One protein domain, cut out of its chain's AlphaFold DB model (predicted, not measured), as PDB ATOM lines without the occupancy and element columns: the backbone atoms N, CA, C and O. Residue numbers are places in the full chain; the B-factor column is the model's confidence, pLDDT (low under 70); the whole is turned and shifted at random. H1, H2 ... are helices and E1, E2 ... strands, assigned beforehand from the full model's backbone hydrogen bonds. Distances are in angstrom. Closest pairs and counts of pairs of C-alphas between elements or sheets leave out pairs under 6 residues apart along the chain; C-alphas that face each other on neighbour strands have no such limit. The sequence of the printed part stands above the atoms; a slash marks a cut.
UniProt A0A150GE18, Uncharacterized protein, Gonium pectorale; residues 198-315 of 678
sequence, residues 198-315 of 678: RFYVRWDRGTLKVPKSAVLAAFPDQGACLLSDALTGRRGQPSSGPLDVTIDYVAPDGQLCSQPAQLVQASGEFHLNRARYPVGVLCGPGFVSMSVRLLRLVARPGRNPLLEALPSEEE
ATOM      1  N   ARG A 198     -26.968  47.413  52.707       96.44
ATOM      2  CA  ARG A 198     -27.729  46.192  53.026       96.44
ATOM      3  C   ARG A 198     -28.674  45.831  51.890       96.44
ATOM      4  O   ARG A 198     -29.469  46.662  51.457       96.44
ATOM      5  N   PHE A 199     -28.633  44.576  51.454       96.38
ATOM      6  CA  PHE A 199     -29.398  44.084  50.315       96.38
ATOM      7  C   PHE A 199     -30.169  42.814  50.659       96.38
ATOM      8  O   PHE A 199     -29.656  41.916  51.321       96.38
ATOM      9  N   TYR A 200     -31.394  42.708  50.150       95.12
ATOM     10  CA  TYR A 200     -32.179  41.481  50.222       95.12
ATOM     11  C   TYR A 200     -31.782  40.549  49.066       95.12
ATOM     12  O   TYR A 200     -31.881  40.917  47.894       95.12
ATOM     13  N   VAL A 201     -31.336  39.337  49.398       96.19
ATOM     14  CA  VAL A 201     -30.917  38.291  48.451       96.19
ATOM     15  C   VAL A 201     -31.801  37.053  48.612       96.19
ATOM     16  O   VAL A 201     -32.377  36.822  49.676       96.19
ATOM     17  N   ARG A 202     -31.969  36.259  47.547       94.62
ATOM     18  CA  ARG A 202     -32.960  35.167  47.523       94.62
ATOM     19  C   ARG A 202     -32.316  33.808  47.293       94.62
ATOM     20  O   ARG A 202     -31.802  33.551  46.210       94.62
ATOM     21  N   TRP A 203     -32.427  32.904  48.260       94.44
ATOM     22  CA  TRP A 203     -32.057  31.506  48.053       94.44
ATOM     23  C   TRP A 203     -33.141  30.761  47.272       94.44
ATOM     24  O   TRP A 203     -34.321  30.803  47.633       94.44
ATOM     25  N   ASP A 204     -32.744  30.077  46.199       91.00
ATOM     26  CA  ASP A 204     -33.630  29.313  45.323       91.00
ATOM     27  C   ASP A 204     -32.856  28.157  44.660       91.00
ATOM     28  O   ASP A 204     -31.815  28.369  44.032       91.00
ATOM     29  N   ARG A 205     -33.359  26.921  44.806       88.62
ATOM     30  CA  ARG A 205     -32.829  25.684  44.182       88.62
ATOM     31  C   ARG A 205     -31.318  25.451  44.340       88.62
ATOM     32  O   ARG A 205     -30.673  24.952  43.423       88.62
ATOM     33  N   GLY A 206     -30.743  25.785  45.492       90.06
ATOM     34  CA  GLY A 206     -29.310  25.578  45.728       90.06
ATOM     35  C   GLY A 206     -28.404  26.736  45.293       90.06
ATOM     36  O   GLY A 206     -27.187  26.594  45.378       90.06
ATOM     37  N   THR A 207     -28.974  27.858  44.838       93.62
ATOM     38  CA  THR A 207     -28.233  29.063  44.428       93.62
ATOM     39  C   THR A 207     -28.744  30.294  45.169       93.62
ATOM     40  O   THR A 207     -29.952  30.434  45.393       93.62
ATOM     41  N   LEU A 208     -27.842  31.207  45.531       96.31
ATOM     42  CA  LEU A 208     -28.205  32.491  46.122       96.31
ATOM     43  C   LEU A 208     -28.289  33.543  45.012       96.31
ATOM     44  O   LEU A 208     -27.274  33.901  44.424       96.31
ATOM     45  N   LYS A 209     -29.494  34.027  44.705       96.38
ATOM     46  CA  LYS A 209     -29.713  35.090  43.719       96.38
ATOM     47  C   LYS A 209     -29.400  36.450  44.328       96.38
ATOM     48  O   LYS A 209     -29.988  36.819  45.349       96.38
ATOM     49  N   VAL A 210     -28.528  37.198  43.663       97.00
ATOM     50  CA  VAL A 210     -28.027  38.503  44.097       97.00
ATOM     51  C   VAL A 210     -28.436  39.566  43.068       97.00
ATOM     52  O   VAL A 210     -28.242  39.357  41.869       97.00
ATOM     53  N   PRO A 211     -29.034  40.701  43.471       96.06
ATOM     54  CA  PRO A 211     -29.340  41.779  42.536       96.06
ATOM     55  C   PRO A 211     -28.056  42.500  42.091       96.06
ATOM     56  O   PRO A 211     -27.097  42.599  42.854       96.06
ATOM     57  N   LYS A 212     -28.051  43.060  40.872       96.38
ATOM     58  CA  LYS A 212     -26.886  43.754  40.278       96.38
ATOM     59  C   LYS A 212     -26.264  44.812  41.206       96.38
ATOM     60  O   LYS A 212     -25.046  44.906  41.282       96.38
ATOM     61  N   SER A 213     -27.088  45.591  41.908       95.88
ATOM     62  CA  SER A 213     -26.627  46.612  42.861       95.88
ATOM     63  C   SER A 213     -25.892  46.016  44.063       95.88
ATOM     64  O   SER A 213     -24.875  46.558  44.475       95.88
ATOM     65  N   ALA A 214     -26.361  44.878  44.582       96.56
ATOM     66  CA  ALA A 214     -25.680  44.175  45.662       96.56
ATOM     67  C   ALA A 214     -24.353  43.574  45.194       96.56
ATOM     68  O   ALA A 214     -23.392  43.630  45.943       96.56
ATOM     69  N   VAL A 215     -24.273  43.060  43.959       97.00
ATOM     70  CA  VAL A 215     -22.996  42.596  43.390       97.00
ATOM     71  C   VAL A 215     -21.992  43.740  43.292       97.00
ATOM     72  O   VAL A 215     -20.884  43.595  43.785       97.00
ATOM     73  N   LEU A 216     -22.386  44.884  42.728       96.31
ATOM     74  CA  LEU A 216     -21.505  46.050  42.597       96.31
ATOM     75  C   LEU A 216     -21.020  46.610  43.943       96.31
ATOM     76  O   LEU A 216     -19.913  47.127  44.014       96.31
ATOM     77  N   ALA A 217     -21.829  46.512  45.000       95.88
ATOM     78  CA  ALA A 217     -21.449  46.972  46.335       95.88
ATOM     79  C   ALA A 217     -20.636  45.937  47.136       95.88
ATOM     80  O   ALA A 217     -19.805  46.318  47.951       95.88
ATOM     81  N   ALA A 218     -20.902  44.641  46.945       96.50
ATOM     82  CA  ALA A 218     -20.285  43.543  47.695       96.50
ATOM     83  C   ALA A 218     -19.005  42.990  47.047       96.50
ATOM     84  O   ALA A 218     -18.158  42.437  47.741       96.50
ATOM     85  N   PHE A 219     -18.899  43.105  45.724       96.62
ATOM     86  CA  PHE A 219     -17.834  42.552  44.888       96.62
ATOM     87  C   PHE A 219     -17.545  43.548  43.744       96.62
ATOM     88  O   PHE A 219     -17.908  43.273  42.597       96.62
ATOM     89  N   PRO A 220     -17.004  44.749  44.027       95.88
ATOM     90  CA  PRO A 220     -16.892  45.816  43.030       95.88
ATOM     91  C   PRO A 220     -16.090  45.379  41.796       95.88
ATOM     92  O   PRO A 220     -16.580  45.529  40.675       95.88
ATOM     93  N   ASP A 221     -14.933  44.747  41.998       95.62
ATOM     94  CA  ASP A 221     -14.038  44.321  40.917       95.62
ATOM     95  C   ASP A 221     -14.654  43.182  40.092       95.62
ATOM     96  O   ASP A 221     -14.797  43.277  38.873       95.62
ATOM     97  N   GLN A 222     -15.121  42.119  40.757       95.88
ATOM     98  CA  GLN A 222     -15.745  40.970  40.092       95.88
ATOM     99  C   GLN A 222     -17.056  41.373  39.400       95.88
ATOM    100  O   GLN A 222     -17.372  40.892  38.311       95.88
ATOM    101  N   GLY A 223     -17.817  42.286  40.005       93.75
ATOM    102  CA  GLY A 223     -19.025  42.867  39.434       93.75
ATOM    103  C   GLY A 223     -18.743  43.692  38.182       93.75
ATOM    104  O   GLY A 223     -19.473  43.554  37.199       93.75
ATOM    105  N   ALA A 224     -17.683  44.506  38.187       94.56
ATOM    106  CA  ALA A 224     -17.241  45.269  37.022       94.56
ATOM    107  C   ALA A 224     -16.790  44.354  35.870       94.56
ATOM    108  O   ALA A 224     -17.227  44.563  34.735       94.56
ATOM    109  N   CYS A 225     -16.012  43.302  36.153       93.62
ATOM    110  CA  CYS A 225     -15.615  42.296  35.160       93.62
ATOM    111  C   CYS A 225     -16.836  41.631  34.498       93.62
ATOM    112  O   CYS A 225     -17.029  41.757  33.288       93.62
ATOM    113  N   LEU A 226     -17.736  41.029  35.288       91.50
ATOM    114  CA  LEU A 226     -18.935  40.349  34.768       91.50
ATOM    115  C   LEU A 226     -19.865  41.281  33.974       91.50
ATOM    116  O   LEU A 226     -20.553  40.849  33.051       91.50
ATOM    117  N   LEU A 227     -19.938  42.564  34.341       91.62
ATOM    118  CA  LEU A 227     -20.754  43.545  33.624       91.62
ATOM    119  C   LEU A 227     -20.116  44.018  32.318       91.62
ATOM    120  O   LEU A 227     -20.854  44.361  31.395       91.62
ATOM    121  N   SER A 228     -18.787  44.013  32.233       90.31
ATOM    122  CA  SER A 228     -18.048  44.350  31.014       90.31
ATOM    123  C   SER A 228     -18.186  43.228  29.979       90.31
ATOM    124  O   SER A 228     -18.578  43.486  28.839       90.31
ATOM    125  N   ASP A 229     -18.033  41.970  30.406       85.50
ATOM    126  CA  ASP A 229     -18.231  40.772  29.571       85.50
ATOM    127  C   ASP A 229     -19.679  40.605  29.075       85.50
ATOM    128  O   ASP A 229     -19.939  39.980  28.040       85.50
ATOM    129  N   ALA A 230     -20.651  41.178  29.791       82.75
ATOM    130  CA  ALA A 230     -22.054  41.208  29.380       82.75
ATOM    131  C   ALA A 230     -22.344  42.211  28.246       82.75
ATOM    132  O   ALA A 230     -23.365  42.082  27.566       82.75
ATOM    133  N   LEU A 231     -21.480  43.215  28.051       82.69
ATOM    134  CA  LEU A 231     -21.597  44.213  26.981       82.69
ATOM    135  C   LEU A 231     -20.872  43.775  25.701       82.69
ATOM    136  O   LEU A 231     -21.325  44.105  24.606       82.69
ATOM    137  N   THR A 232     -19.781  43.016  25.829       81.50
ATOM    138  CA  THR A 232     -18.965  42.521  24.706       81.50
ATOM    139  C   THR A 232     -19.417  41.151  24.179       81.50
ATOM    140  O   THR A 232     -19.190  40.827  23.011       81.50
ATOM    141  N   GLY A 233     -20.080  40.337  25.008       69.69
ATOM    142  CA  GLY A 233     -20.446  38.957  24.683       69.69
ATOM    143  C   GLY A 233     -21.464  38.795  23.542       69.69
ATOM    144  O   GLY A 233     -22.588  39.305  23.592       69.69
ATOM    145  N   ARG A 234     -21.124  37.972  22.534       62.47
ATOM    146  CA  ARG A 234     -22.091  37.481  21.531       62.47
ATOM    147  C   ARG A 234     -23.262  36.776  22.230       62.47
ATOM    148  O   ARG A 234     -23.063  35.844  23.007       62.47
ATOM    149  N   ARG A 235     -24.503  37.160  21.891       59.72
ATOM    150  CA  ARG A 235     -25.726  36.514  22.409       59.72
ATOM    151  C   ARG A 235     -25.690  34.995  22.205       59.72
ATOM    152  O   ARG A 235     -25.855  34.528  21.083       59.72
ATOM    153  N   GLY A 236     -25.596  34.248  23.304       63.00
ATOM    154  CA  GLY A 236     -25.764  32.791  23.325       63.00
ATOM    155  C   GLY A 236     -24.655  32.024  24.041       63.00
ATOM    156  O   GLY A 236     -24.875  30.871  24.395       63.00
ATOM    157  N   GLN A 237     -23.507  32.652  24.304       63.19
ATOM    158  CA  GLN A 237     -22.375  32.027  24.987       63.19
ATOM    159  C   GLN A 237     -22.186  32.678  26.371       63.19
ATOM    160  O   GLN A 237     -22.256  33.905  26.453       63.19
ATOM    161  N   PRO A 238     -22.002  31.913  27.467       59.56
ATOM    162  CA  PRO A 238     -21.666  32.492  28.768       59.56
ATOM    163  C   PRO A 238     -20.259  33.099  28.674       59.56
ATOM    164  O   PRO A 238     -19.285  32.363  28.536       59.56
ATOM    165  N   SER A 239     -20.167  34.432  28.662       61.28
ATOM    166  CA  SER A 239     -18.943  35.155  28.288       61.28
ATOM    167  C   SER A 239     -17.858  35.176  29.367       61.28
ATOM    168  O   SER A 239     -16.701  35.403  29.037       61.28
ATOM    169  N   SER A 240     -18.205  34.871  30.616       78.19
ATOM    170  CA  SER A 240     -17.294  34.860  31.762       78.19
ATOM    171  C   SER A 240     -17.372  33.526  32.510       78.19
ATOM    172  O   SER A 240     -18.470  33.029  32.791       78.19
ATOM    173  N   GLY A 241     -16.222  32.970  32.903       90.06
ATOM    174  CA  GLY A 241     -16.178  31.853  33.852       90.06
ATOM    175  C   GLY A 241     -16.743  32.235  35.234       90.06
ATOM    176  O   GLY A 241     -16.948  33.418  35.513       90.06
ATOM    177  N   PRO A 242     -17.015  31.257  36.119       95.06
ATOM    178  CA  PRO A 242     -17.317  31.555  37.516       95.06
ATOM    179  C   PRO A 242     -16.141  32.292  38.167       95.06
ATOM    180  O   PRO A 242     -15.017  31.800  38.123       95.06
ATOM    181  N   LEU A 243     -16.407  33.442  38.787       96.44
ATOM    182  CA  LEU A 243     -15.409  34.176  39.562       96.44
ATOM    183  C   LEU A 243     -15.455  33.705  41.015       96.44
ATOM    184  O   LEU A 243     -16.518  33.735  41.640       96.44
ATOM    185  N   ASP A 244     -14.320  33.270  41.556       97.25
ATOM    186  CA  ASP A 244     -14.223  32.913  42.969       97.25
ATOM    187  C   ASP A 244     -14.301  34.181  43.842       97.25
ATOM    188  O   ASP A 244     -13.677  35.204  43.557       97.25
ATOM    189  N   VAL A 245     -15.117  34.121  44.894       97.44
ATOM    190  CA  VAL A 245     -15.360  35.211  45.852       97.44
ATOM    191  C   VAL A 245     -15.509  34.645  47.261       97.44
ATOM    192  O   VAL A 245     -15.929  33.501  47.428       97.44
ATOM    193  N   THR A 246     -15.240  35.445  48.289       97.75
ATOM    194  CA  THR A 246     -15.448  35.043  49.690       97.75
ATOM    195  C   THR A 246     -16.705  35.699  50.249       97.75
ATOM    196  O   THR A 246     -16.987  36.861  49.966       97.75
ATOM    197  N   ILE A 247     -17.484  34.947  51.028       97.69
ATOM    198  CA  ILE A 247     -18.665  35.439  51.748       97.69
ATOM    199  C   ILE A 247     -18.469  35.119  53.225       97.69
ATOM    200  O   ILE A 247     -18.222  33.960  53.570       97.69
ATOM    201  N   ASP A 248     -18.636  36.115  54.085       98.12
ATOM    202  CA  ASP A 248     -18.637  35.909  55.531       98.12
ATOM    203  C   ASP A 248     -20.058  35.598  56.021       98.12
ATOM    204  O   ASP A 248     -21.047  35.986  55.400       98.12
ATOM    205  N   TYR A 249     -20.196  34.906  57.144       97.12
ATOM    206  CA  TYR A 249     -21.469  34.647  57.819       97.12
ATOM    207  C   TYR A 249     -21.226  34.418  59.312       97.12
ATOM    208  O   TYR A 249     -20.136  34.019  59.715       97.12
ATOM    209  N   VAL A 250     -22.241  34.667  60.141       94.88
ATOM    210  CA  VAL A 250     -22.180  34.363  61.579       94.88
ATOM    211  C   VAL A 250     -22.802  32.988  61.816       94.88
ATOM    212  O   VAL A 250     -23.947  32.751  61.423       94.88
ATOM    213  N   ALA A 251     -22.051  32.075  62.422       92.31
ATOM    214  CA  ALA A 251     -22.537  30.761  62.828       92.31
ATOM    215  C   ALA A 251     -23.410  30.849  64.110       92.31
ATOM    216  O   ALA A 251     -23.393  31.870  64.798       92.31
ATOM    217  N   PRO A 252     -24.214  29.819  64.456       86.62
ATOM    218  CA  PRO A 252     -25.123  29.850  65.611       86.62
ATOM    219  C   PRO A 252     -24.444  30.017  66.981       86.62
ATOM    220  O   PRO A 252     -25.108  30.383  67.946       86.62
ATOM    221  N   ASP A 253     -23.143  29.749  67.067       92.75
ATOM    222  CA  ASP A 253     -22.282  30.002  68.231       92.75
ATOM    223  C   ASP A 253     -21.806  31.467  68.334       92.75
ATOM    224  O   ASP A 253     -21.186  31.850  69.326       92.75
ATOM    225  N   GLY A 254     -22.117  32.299  67.336       93.31
ATOM    226  CA  GLY A 254     -21.676  33.687  67.226       93.31
ATOM    227  C   GLY A 254     -20.329  33.868  66.521       93.31
ATOM    228  O   GLY A 254     -19.894  35.009  66.361       93.31
ATOM    229  N   GLN A 255     -19.663  32.795  66.079       96.44
ATOM    230  CA  GLN A 255     -18.380  32.900  65.390       96.44
ATOM    231  C   GLN A 255     -18.560  33.432  63.960       96.44
ATOM    232  O   GLN A 255     -19.435  32.994  63.210       96.44
ATOM    233  N   LEU A 256     -17.705  34.381  63.566       97.00
ATOM    234  CA  LEU A 256     -17.594  34.824  62.178       97.00
ATOM    235  C   LEU A 256     -16.825  33.769  61.373       97.00
ATOM    236  O   LEU A 256     -15.686  33.434  61.701       97.00
ATOM    237  N   CYS A 257     -17.442  33.267  60.310       97.56
ATOM    238  CA  CYS A 257     -16.870  32.271  59.415       97.56
ATOM    239  C   CYS A 257     -16.856  32.797  57.975       97.56
ATOM    240  O   CYS A 257     -17.817  33.421  57.532       97.56
ATOM    241  N   SER A 258     -15.806  32.479  57.221       97.25
ATOM    242  CA  SER A 258     -15.677  32.833  55.802       97.25
ATOM    243  C   SER A 258     -15.795  31.584  54.930       97.25
ATOM    244  O   SER A 258     -15.186  30.556  55.221       97.25
ATOM    245  N   GLN A 259     -16.567  31.657  53.844       97.06
ATOM    246  CA  GLN A 259     -16.755  30.560  52.894       97.06
ATOM    247  C   GLN A 259     -16.406  31.015  51.465       97.06
ATOM    248  O   GLN A 259     -17.012  31.975  50.980       97.06
ATOM    249  N   PRO A 260     -15.523  30.299  50.738       97.19
ATOM    250  CA  PRO A 260     -15.353  30.510  49.304       97.19
ATOM    251  C   PRO A 260     -16.615  30.093  48.535       97.19
ATOM    252  O   PRO A 260     -17.164  28.998  48.717       97.19
ATOM    253  N   ALA A 261     -17.053  30.981  47.654       96.94
ATOM    254  CA  ALA A 261     -18.225  30.893  46.802       96.94
ATOM    255  C   ALA A 261     -17.864  31.281  45.357       96.94
ATOM    256  O   ALA A 261     -16.757  31.727  45.079       96.94
ATOM    257  N   GLN A 262     -18.798  31.091  44.423       97.12
ATOM    258  CA  GLN A 262     -18.579  31.401  43.006       97.12
ATOM    259  C   GLN A 262     -19.661  32.332  42.477       97.12
ATOM    260  O   GLN A 262     -20.827  31.941  42.401       97.12
ATOM    261  N   LEU A 263     -19.274  33.547  42.098       97.19
ATOM    262  CA  LEU A 263     -20.142  34.532  41.476       97.19
ATOM    263  C   LEU A 263     -20.255  34.241  39.973       97.19
ATOM    264  O   LEU A 263     -19.265  34.212  39.246       97.19
ATOM    265  N   VAL A 264     -21.484  34.016  39.510       95.69
ATOM    266  CA  VAL A 264     -21.806  33.694  38.114       95.69
ATOM    267  C   VAL A 264     -22.935  34.590  37.633       95.69
ATOM    268  O   VAL A 264     -23.969  34.696  38.295       95.69
ATOM    269  N   GLN A 265     -22.784  35.188  36.452       94.75
ATOM    270  CA  GLN A 265     -23.900  35.820  35.758       94.75
ATOM    271  C   GLN A 265     -24.597  34.792  34.854       94.75
ATOM    272  O   GLN A 265     -23.980  34.204  33.970       94.75
ATOM    273  N   ALA A 266     -25.895  34.562  35.061       91.19
ATOM    274  CA  ALA A 266     -26.683  33.624  34.268       91.19
ATOM    275  C   ALA A 266     -28.045  34.232  33.918       91.19
ATOM    276  O   ALA A 266     -28.787  34.689  34.780       91.19
ATOM    277  N   SER A 267     -28.404  34.232  32.630       88.25
ATOM    278  CA  SER A 267     -29.680  34.791  32.133       88.25
ATOM    279  C   SER A 267     -29.959  36.257  32.536       88.25
ATOM    280  O   SER A 267     -31.116  36.671  32.579       88.25
ATOM    281  N   GLY A 268     -28.914  37.046  32.818       87.81
ATOM    282  CA  GLY A 268     -29.024  38.436  33.287       87.81
ATOM    283  C   GLY A 268     -29.254  38.602  34.797       87.81
ATOM    284  O   GLY A 268     -29.341  39.733  35.269       87.81
ATOM    285  N   GLU A 269     -29.325  37.509  35.559       93.25
ATOM    286  CA  GLU A 269     -29.286  37.511  37.025       93.25
ATOM    287  C   GLU A 269     -27.879  37.121  37.513       93.25
ATOM    288  O   GLU A 269     -27.128  36.449  36.803       93.25
ATOM    289  N   PHE A 270     -27.511  37.534  38.729       96.00
ATOM    290  CA  PHE A 270     -26.270  37.100  39.373       96.00
ATOM    291  C   PHE A 270     -26.566  36.040  40.433       96.00
ATOM    292  O   PHE A 270     -27.544  36.134  41.181       96.00
ATOM    293  N   HIS A 271     -25.704  35.034  40.498       96.06
ATOM    294  CA  HIS A 271     -25.831  33.881  41.375       96.06
ATOM    295  C   HIS A 271     -24.531  33.677  42.146       96.06
ATOM    296  O   HIS A 271     -23.466  33.609  41.540       96.06
ATOM    297  N   LEU A 272     -24.624  33.520  43.465       96.50
ATOM    298  CA  LEU A 272     -23.549  32.966  44.280       96.50
ATOM    299  C   LEU A 272     -23.785  31.459  44.418       96.50
ATOM    300  O   LEU A 272     -24.669  30.989  45.145       96.50
ATOM    301  N   ASN A 273     -22.997  30.704  43.661       94.31
ATOM    302  CA  ASN A 273     -22.873  29.258  43.743       94.31
ATOM    303  C   ASN A 273     -21.970  28.874  44.927       94.31
ATOM    304  O   ASN A 273     -21.234  29.701  45.461       94.31
ATOM    305  N   ARG A 274     -22.035  27.608  45.358       93.81
ATOM    306  CA  ARG A 274     -21.320  27.050  46.533       93.81
ATOM    307  C   ARG A 274     -21.671  27.669  47.902       93.81
ATOM    308  O   ARG A 274     -21.389  27.040  48.914       93.81
ATOM    309  N   ALA A 275     -22.454  28.750  47.963       93.31
ATOM    310  CA  ALA A 275     -23.030  29.324  49.190       93.31
ATOM    311  C   ALA A 275     -24.050  28.414  49.936       93.31
ATOM    312  O   ALA A 275     -24.816  28.880  50.775       93.31
ATOM    313  N   ARG A 276     -24.088  27.101  49.659       92.12
ATOM    314  CA  ARG A 276     -25.012  26.145  50.295       92.12
ATOM    315  C   ARG A 276     -24.682  25.894  51.764       92.12
ATOM    316  O   ARG A 276     -25.609  25.709  52.544       92.12
ATOM    317  N   TYR A 277     -23.399  25.870  52.124       93.12
ATOM    318  CA  TYR A 277     -22.971  25.668  53.509       93.12
ATOM    319  C   TYR A 277     -23.403  26.829  54.427       93.12
ATOM    320  O   TYR A 277     -24.202  26.563  55.323       93.12
ATOM    321  N   PRO A 278     -23.041  28.106  54.164       91.56
ATOM    322  CA  PRO A 278     -23.468  29.226  55.004       91.56
ATOM    323  C   PRO A 278     -24.991  29.359  55.077       91.56
ATOM    324  O   PRO A 278     -25.534  29.570  56.153       91.56
ATOM    325  N   VAL A 279     -25.717  29.145  53.972       90.50
ATOM    326  CA  VAL A 279     -27.190  29.172  54.003       90.50
ATOM    327  C   VAL A 279     -27.776  28.018  54.824       90.50
ATOM    328  O   VAL A 279     -28.762  28.220  55.527       90.50
ATOM    329  N   GLY A 280     -27.178  26.823  54.781       90.88
ATOM    330  CA  GLY A 280     -27.584  25.700  55.629       90.88
ATOM    331  C   GLY A 280     -27.361  25.978  57.118       90.88
ATOM    332  O   GLY A 280     -28.235  25.682  57.925       90.88
ATOM    333  N   VAL A 281     -26.234  26.606  57.464       91.88
ATOM    334  CA  VAL A 281     -25.912  27.031  58.834       91.88
ATOM    335  C   VAL A 281     -26.888  28.115  59.318       91.88
ATOM    336  O   VAL A 281     -27.497  27.963  60.372       91.88
ATOM    337  N   LEU A 282     -27.125  29.155  58.510       90.19
ATOM    338  CA  LEU A 282     -28.031  30.271  58.819       90.19
ATOM    339  C   LEU A 282     -29.523  29.884  58.876       90.19
ATOM    340  O   LEU A 282     -30.312  30.589  59.501       90.19
ATOM    341  N   CYS A 283     -29.943  28.812  58.197       86.88
ATOM    342  CA  CYS A 283     -31.339  28.346  58.176       86.88
ATOM    343  C   CYS A 283     -31.617  27.120  59.064       86.88
ATOM    344  O   CYS A 283     -32.768  26.679  59.116       86.88
ATOM    345  N   GLY A 284     -30.603  26.592  59.754       86.81
ATOM    346  CA  GLY A 284     -30.729  25.511  60.731       86.81
ATOM    347  C   GLY A 284     -30.827  24.082  60.158       86.81
ATOM    348  O   GLY A 284     -31.061  23.869  58.961       86.81
ATOM    349  N   PRO A 285     -30.647  23.061  61.020       75.75
ATOM    350  CA  PRO A 285     -30.767  21.657  60.637       75.75
ATOM    351  C   PRO A 285     -32.199  21.325  60.192       75.75
ATOM    352  O   PRO A 285     -33.176  21.798  60.764       75.75
ATOM    353  N   GLY A 286     -32.330  20.505  59.144       73.19
ATOM    354  CA  GLY A 286     -33.615  20.248  58.471       73.19
ATOM    355  C   GLY A 286     -33.860  21.109  57.220       73.19
ATOM    356  O   GLY A 286     -34.931  21.036  56.619       73.19
ATOM    357  N   PHE A 287     -32.870  21.890  56.780       71.56
ATOM    358  CA  PHE A 287     -32.921  22.690  55.555       71.56
ATOM    359  C   PHE A 287     -33.136  21.856  54.271       71.56
ATOM    360  O   PHE A 287     -32.196  21.387  53.621       71.56
ATOM    361  N   VAL A 288     -34.397  21.715  53.846       60.94
ATOM    362  CA  VAL A 288     -34.753  21.106  52.556       60.94
ATOM    363  C   VAL A 288     -34.664  22.151  51.435       60.94
ATOM    364  O   VAL A 288     -35.390  23.148  51.435       60.94
ATOM    365  N   SER A 289     -33.829  21.872  50.425       62.66
ATOM    366  CA  SER A 289     -33.436  22.740  49.285       62.66
ATOM    367  C   SER A 289     -34.578  23.317  48.406       62.66
ATOM    368  O   SER A 289     -34.338  24.023  47.428       62.66
ATOM    369  N   MET A 290     -35.836  22.993  48.715       64.38
ATOM    370  CA  MET A 290     -37.030  23.302  47.916       64.38
ATOM    371  C   MET A 290     -37.760  24.588  48.333       64.38
ATOM    372  O   MET A 290     -38.615  25.057  47.583       64.38
ATOM    373  N   SER A 291     -37.469  25.152  49.511       76.88
ATOM    374  CA  SER A 291     -38.125  26.381  49.979       76.88
ATOM    375  C   SER A 291     -37.344  27.633  49.569       76.88
ATOM    376  O   SER A 291     -36.134  27.721  49.765       76.88
ATOM    377  N   VAL A 292     -38.047  28.609  48.985       78.56
ATOM    378  CA  VAL A 292     -37.474  29.929  48.693       78.56
ATOM    379  C   VAL A 292     -37.292  30.669  50.016       78.56
ATOM    380  O   VAL A 292     -38.236  30.759  50.806       78.56
ATOM    381  N   ARG A 293     -36.093  31.205  50.253       83.06
ATOM    382  CA  ARG A 293     -35.778  32.020  51.435       83.06
ATOM    383  C   ARG A 293     -35.267  33.389  51.020       83.06
ATOM    384  O   ARG A 293     -34.633  33.533  49.975       83.06
ATOM    385  N   LEU A 294     -35.557  34.378  51.854       90.75
ATOM    386  CA  LEU A 294     -34.969  35.706  51.785       90.75
ATOM    387  C   LEU A 294     -33.865  35.765  52.849       90.75
ATOM    388  O   LEU A 294     -34.055  35.264  53.956       90.75
ATOM    389  N   LEU A 295     -32.719  36.332  52.498       94.31
ATOM    390  CA  LEU A 295     -31.557  36.525  53.369       94.31
ATOM    391  C   LEU A 295     -31.042  37.957  53.174       94.31
ATOM    392  O   LEU A 295     -31.408  38.617  52.195       94.31
ATOM    393  N   ARG A 296     -30.191  38.442  54.081       95.94
ATOM    394  CA  ARG A 296     -29.605  39.783  53.989       95.94
ATOM    395  C   ARG A 296     -28.120  39.679  53.667       95.94
ATOM    396  O   ARG A 296     -27.385  39.026  54.391       95.94
ATOM    397  N   LEU A 297     -27.689  40.317  52.584       97.00
ATOM    398  CA  LEU A 297     -26.278  40.493  52.250       97.00
ATOM    399  C   LEU A 297     -25.867  41.910  52.657       97.00
ATOM    400  O   LEU A 297     -26.478  42.888  52.218       97.00
ATOM    401  N   VAL A 298     -24.861  42.014  53.513       96.88
ATOM    402  CA  VAL A 298     -24.359  43.265  54.079       96.88
ATOM    403  C   VAL A 298     -22.974  43.530  53.504       96.88
ATOM    404  O   VAL A 298     -22.020  42.826  53.817       96.88
ATOM    405  N   ALA A 299     -22.872  44.543  52.650       96.75
ATOM    406  CA  ALA A 299     -21.620  44.977  52.052       96.75
ATOM    407  C   ALA A 299     -21.028  46.143  52.852       96.75
ATOM    408  O   ALA A 299     -21.726  47.115  53.160       96.75
ATOM    409  N   ARG A 300     -19.734  46.053  53.162       96.06
ATOM    410  CA  ARG A 300     -18.936  47.147  53.726       96.06
ATOM    411  C   ARG A 300     -17.697  47.335  52.848       96.06
ATOM    412  O   ARG A 300     -17.115  46.324  52.459       96.06
ATOM    413  N   PRO A 301     -17.286  48.576  52.535       92.81
ATOM    414  CA  PRO A 301     -16.038  48.820  51.817       92.81
ATOM    415  C   PRO A 301     -14.855  48.113  52.498       92.81
ATOM    416  O   PRO A 301     -14.776  48.080  53.723       92.81
ATOM    417  N   GLY A 302     -13.959  47.515  51.709       93.75
ATOM    418  CA  GLY A 302     -12.743  46.865  52.216       93.75
ATOM    419  C   GLY A 302     -12.938  45.569  53.019       93.75
ATOM    420  O   GLY A 302     -11.962  45.060  53.562       93.75
ATOM    421  N   ARG A 303     -14.155  45.009  53.113       95.94
ATOM    422  CA  ARG A 303     -14.421  43.740  53.821       95.94
ATOM    423  C   ARG A 303     -15.213  42.769  52.951       95.94
ATOM    424  O   ARG A 303     -15.981  43.188  52.087       95.94
ATOM    425  N   ASN A 304     -15.085  41.473  53.235       97.31
ATOM    426  CA  ASN A 304     -15.972  40.465  52.658       97.31
ATOM    427  C   ASN A 304     -17.439  40.801  53.001       97.31
ATOM    428  O   ASN A 304     -17.731  41.250  54.116       97.31
ATOM    429  N   PRO A 305     -18.389  40.564  52.085       97.31
ATOM    430  CA  PRO A 305     -19.796  40.775  52.371       97.31
ATOM    431  C   PRO A 305     -20.318  39.720  53.347       97.31
ATOM    432  O   PRO A 305     -20.126  38.518  53.156       97.31
ATOM    433  N   LEU A 306     -21.030  40.187  54.370       97.56
ATOM    434  CA  LEU A 306     -21.610  39.360  55.419       97.56
ATOM    435  C   LEU A 306     -23.020  38.905  55.019       97.56
ATOM    436  O   LEU A 306     -23.909  39.726  54.785       97.56
ATOM    437  N   LEU A 307     -23.238  37.596  54.951       97.25
ATOM    438  CA  LEU A 307     -24.543  36.979  54.765       97.25
ATOM    439  C   LEU A 307     -25.178  36.701  56.129       97.25
ATOM    440  O   LEU A 307     -24.648  35.957  56.951       97.25
ATOM    441  N   GLU A 308     -26.349  37.282  56.349       95.19
ATOM    442  CA  GLU A 308     -27.116  37.168  57.581       95.19
ATOM    443  C   GLU A 308     -28.455  36.475  57.302       95.19
ATOM    444  O   GLU A 308     -29.122  36.719  56.283       95.19
ATOM    445  N   ALA A 309     -28.887  35.636  58.244       91.00
ATOM    446  CA  ALA A 309     -30.269  35.191  58.297       91.00
ATOM    447  C   ALA A 309     -31.166  36.419  58.487       91.00
ATOM    448  O   ALA A 309     -30.920  37.247  59.367       91.00
ATOM    449  N   LEU A 310     -32.221  36.543  57.683       86.38
ATOM    450  CA  LEU A 310     -33.287  37.462  58.057       86.38
ATOM    451  C   LEU A 310     -34.060  36.857  59.235       86.38
ATOM    452  O   LEU A 310     -34.299  35.644  59.225       86.38
ATOM    453  N   PRO A 311     -34.499  37.683  60.205       73.50
ATOM    454  CA  PRO A 311     -35.555  37.267  61.120       73.50
ATOM    455  C   PRO A 311     -36.730  36.740  60.288       73.50
ATOM    456  O   PRO A 311     -36.975  37.233  59.183       73.50
ATOM    457  N   SER A 312     -37.417  35.701  60.771       69.69
ATOM    458  CA  SER A 312     -38.425  34.988  59.965       69.69
ATOM    459  C   SER A 312     -39.449  35.952  59.341       69.69
ATOM    460  O   SER A 312     -39.725  37.000  59.918       69.69
ATOM    461  N   GLU A 313     -40.076  35.615  58.199       65.81
ATOM    462  CA  GLU A 313     -41.101  36.499  57.590       65.81
ATOM    463  C   GLU A 313     -42.209  36.854  58.604       65.81
ATOM    464  O   GLU A 313     -42.808  37.925  58.537       65.81
ATOM    465  N   GLU A 314     -42.457  35.979  59.581       59.34
ATOM    466  CA  GLU A 314     -43.365  36.239  60.690       59.34
ATOM    467  C   GLU A 314     -42.815  37.255  61.703       59.34
ATOM    468  O   GLU A 314     -43.553  38.139  62.130       59.34
ATOM    469  N   GLU A 315     -41.533  37.201  62.058       67.56
ATOM    470  CA  GLU A 315     -40.890  38.189  62.928       67.56
ATOM    471  C   GLU A 315     -40.707  39.546  62.221       67.56
ATOM    472  O   GLU A 315     -41.017  40.583  62.806       67.56
TER     473      GLU A 315
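This is residues 198 to 315 of the 678 residues of an uncharacterized protein of Gonium pectorale (UniProt A0A150GE18). A small closed barrel of seven strands has three helices packed on its outside: H1 and H2 as a helical hairpin, and H3 by itself over E7. Much of the length comes from the long hairpin E3 and E4, whose turn reaches one end, and from H2 with the link after it, which reaches the other. The printed part has 118 residues, with elements in the order E1 E2 H1 H2 E3 E4 E5 H3 E6 E7; round the mixed barrel run E1 E2 E5 E4 E3 E7 E6 and back to E1. The class is mixed, helices and strands, and the whole is compact, with a radius of gyration of the C-alphas of 14.4 A and spans of 45 by 33 by 23 A.

Start at E1, residues 198 to 204, and E2, residues 207 to 210, an antiparallel hairpin with N 202 and O 209 3.0 A apart. Next, H1, residues 212 to 218, is on the barrel, outside it, at a height over the sheet of 6.6 A. H2, residues 220 to 232, touches H1 with residues 223 to 224 alone, at a shallow tilt of 32 degrees, opposite ways; the closest C-alphas, of Leu 216 and Gly 223, are 5.1 A apart. E3, residues 243 to 250, E4, residues 256 to 266, and E5, residues 269 to 273, form a meander, each strand the antiparallel neighbour of the one before; look for N 245 and O 261 at 2.9 A, and N 264 and O 271 at 2.9 A. E4 bends by 52 degrees at residue 260. H2 lies outside the barrel over E4, along the strands at 5 degrees on the local plane. E5 is antiparallel to E2, with N 210 and O 270 2.9 A apart. H3, residues 276 to 283, is outside the barrel and only just over E7, residues 306 to 309, with 3 C-alphas falling on it; the closest C-alphas, of Leu 282 and Ala 309, are 5.4 A apart. E6, residues 293 to 299, and E7 form a hairpin, with N 298 and O 306 at 2.8 A. E6 and E1 are antiparallel, with N 199 and O 297 at 2.8 A, and E3 and E7 are parallel, with N 307 and O 248 at 2.8 A. In H1 and H3 every O i to N i+4 pair is within hydrogen-bond range; in H2, 8 of 9 are.

Find C-alpha 198 at (-27.729, 46.192, 53.026), where E1 begins its 19.5 A. H2 runs 18.7 A to C-alpha 232 at (-18.965, 42.521, 24.706). E3 measures 23.0 A, E4 29.4 A and E6 19.2 A. E7 ends at C-alpha 309, (-30.269, 35.191, 58.297).

The two C-alphas farthest apart, of Arg 234 and Asp 253, are 47.3 A apart. The printed part has no cut and no long link. The model's pLDDT is under 70 at residues 233 to 239, 288 to 290 and 312 to 315.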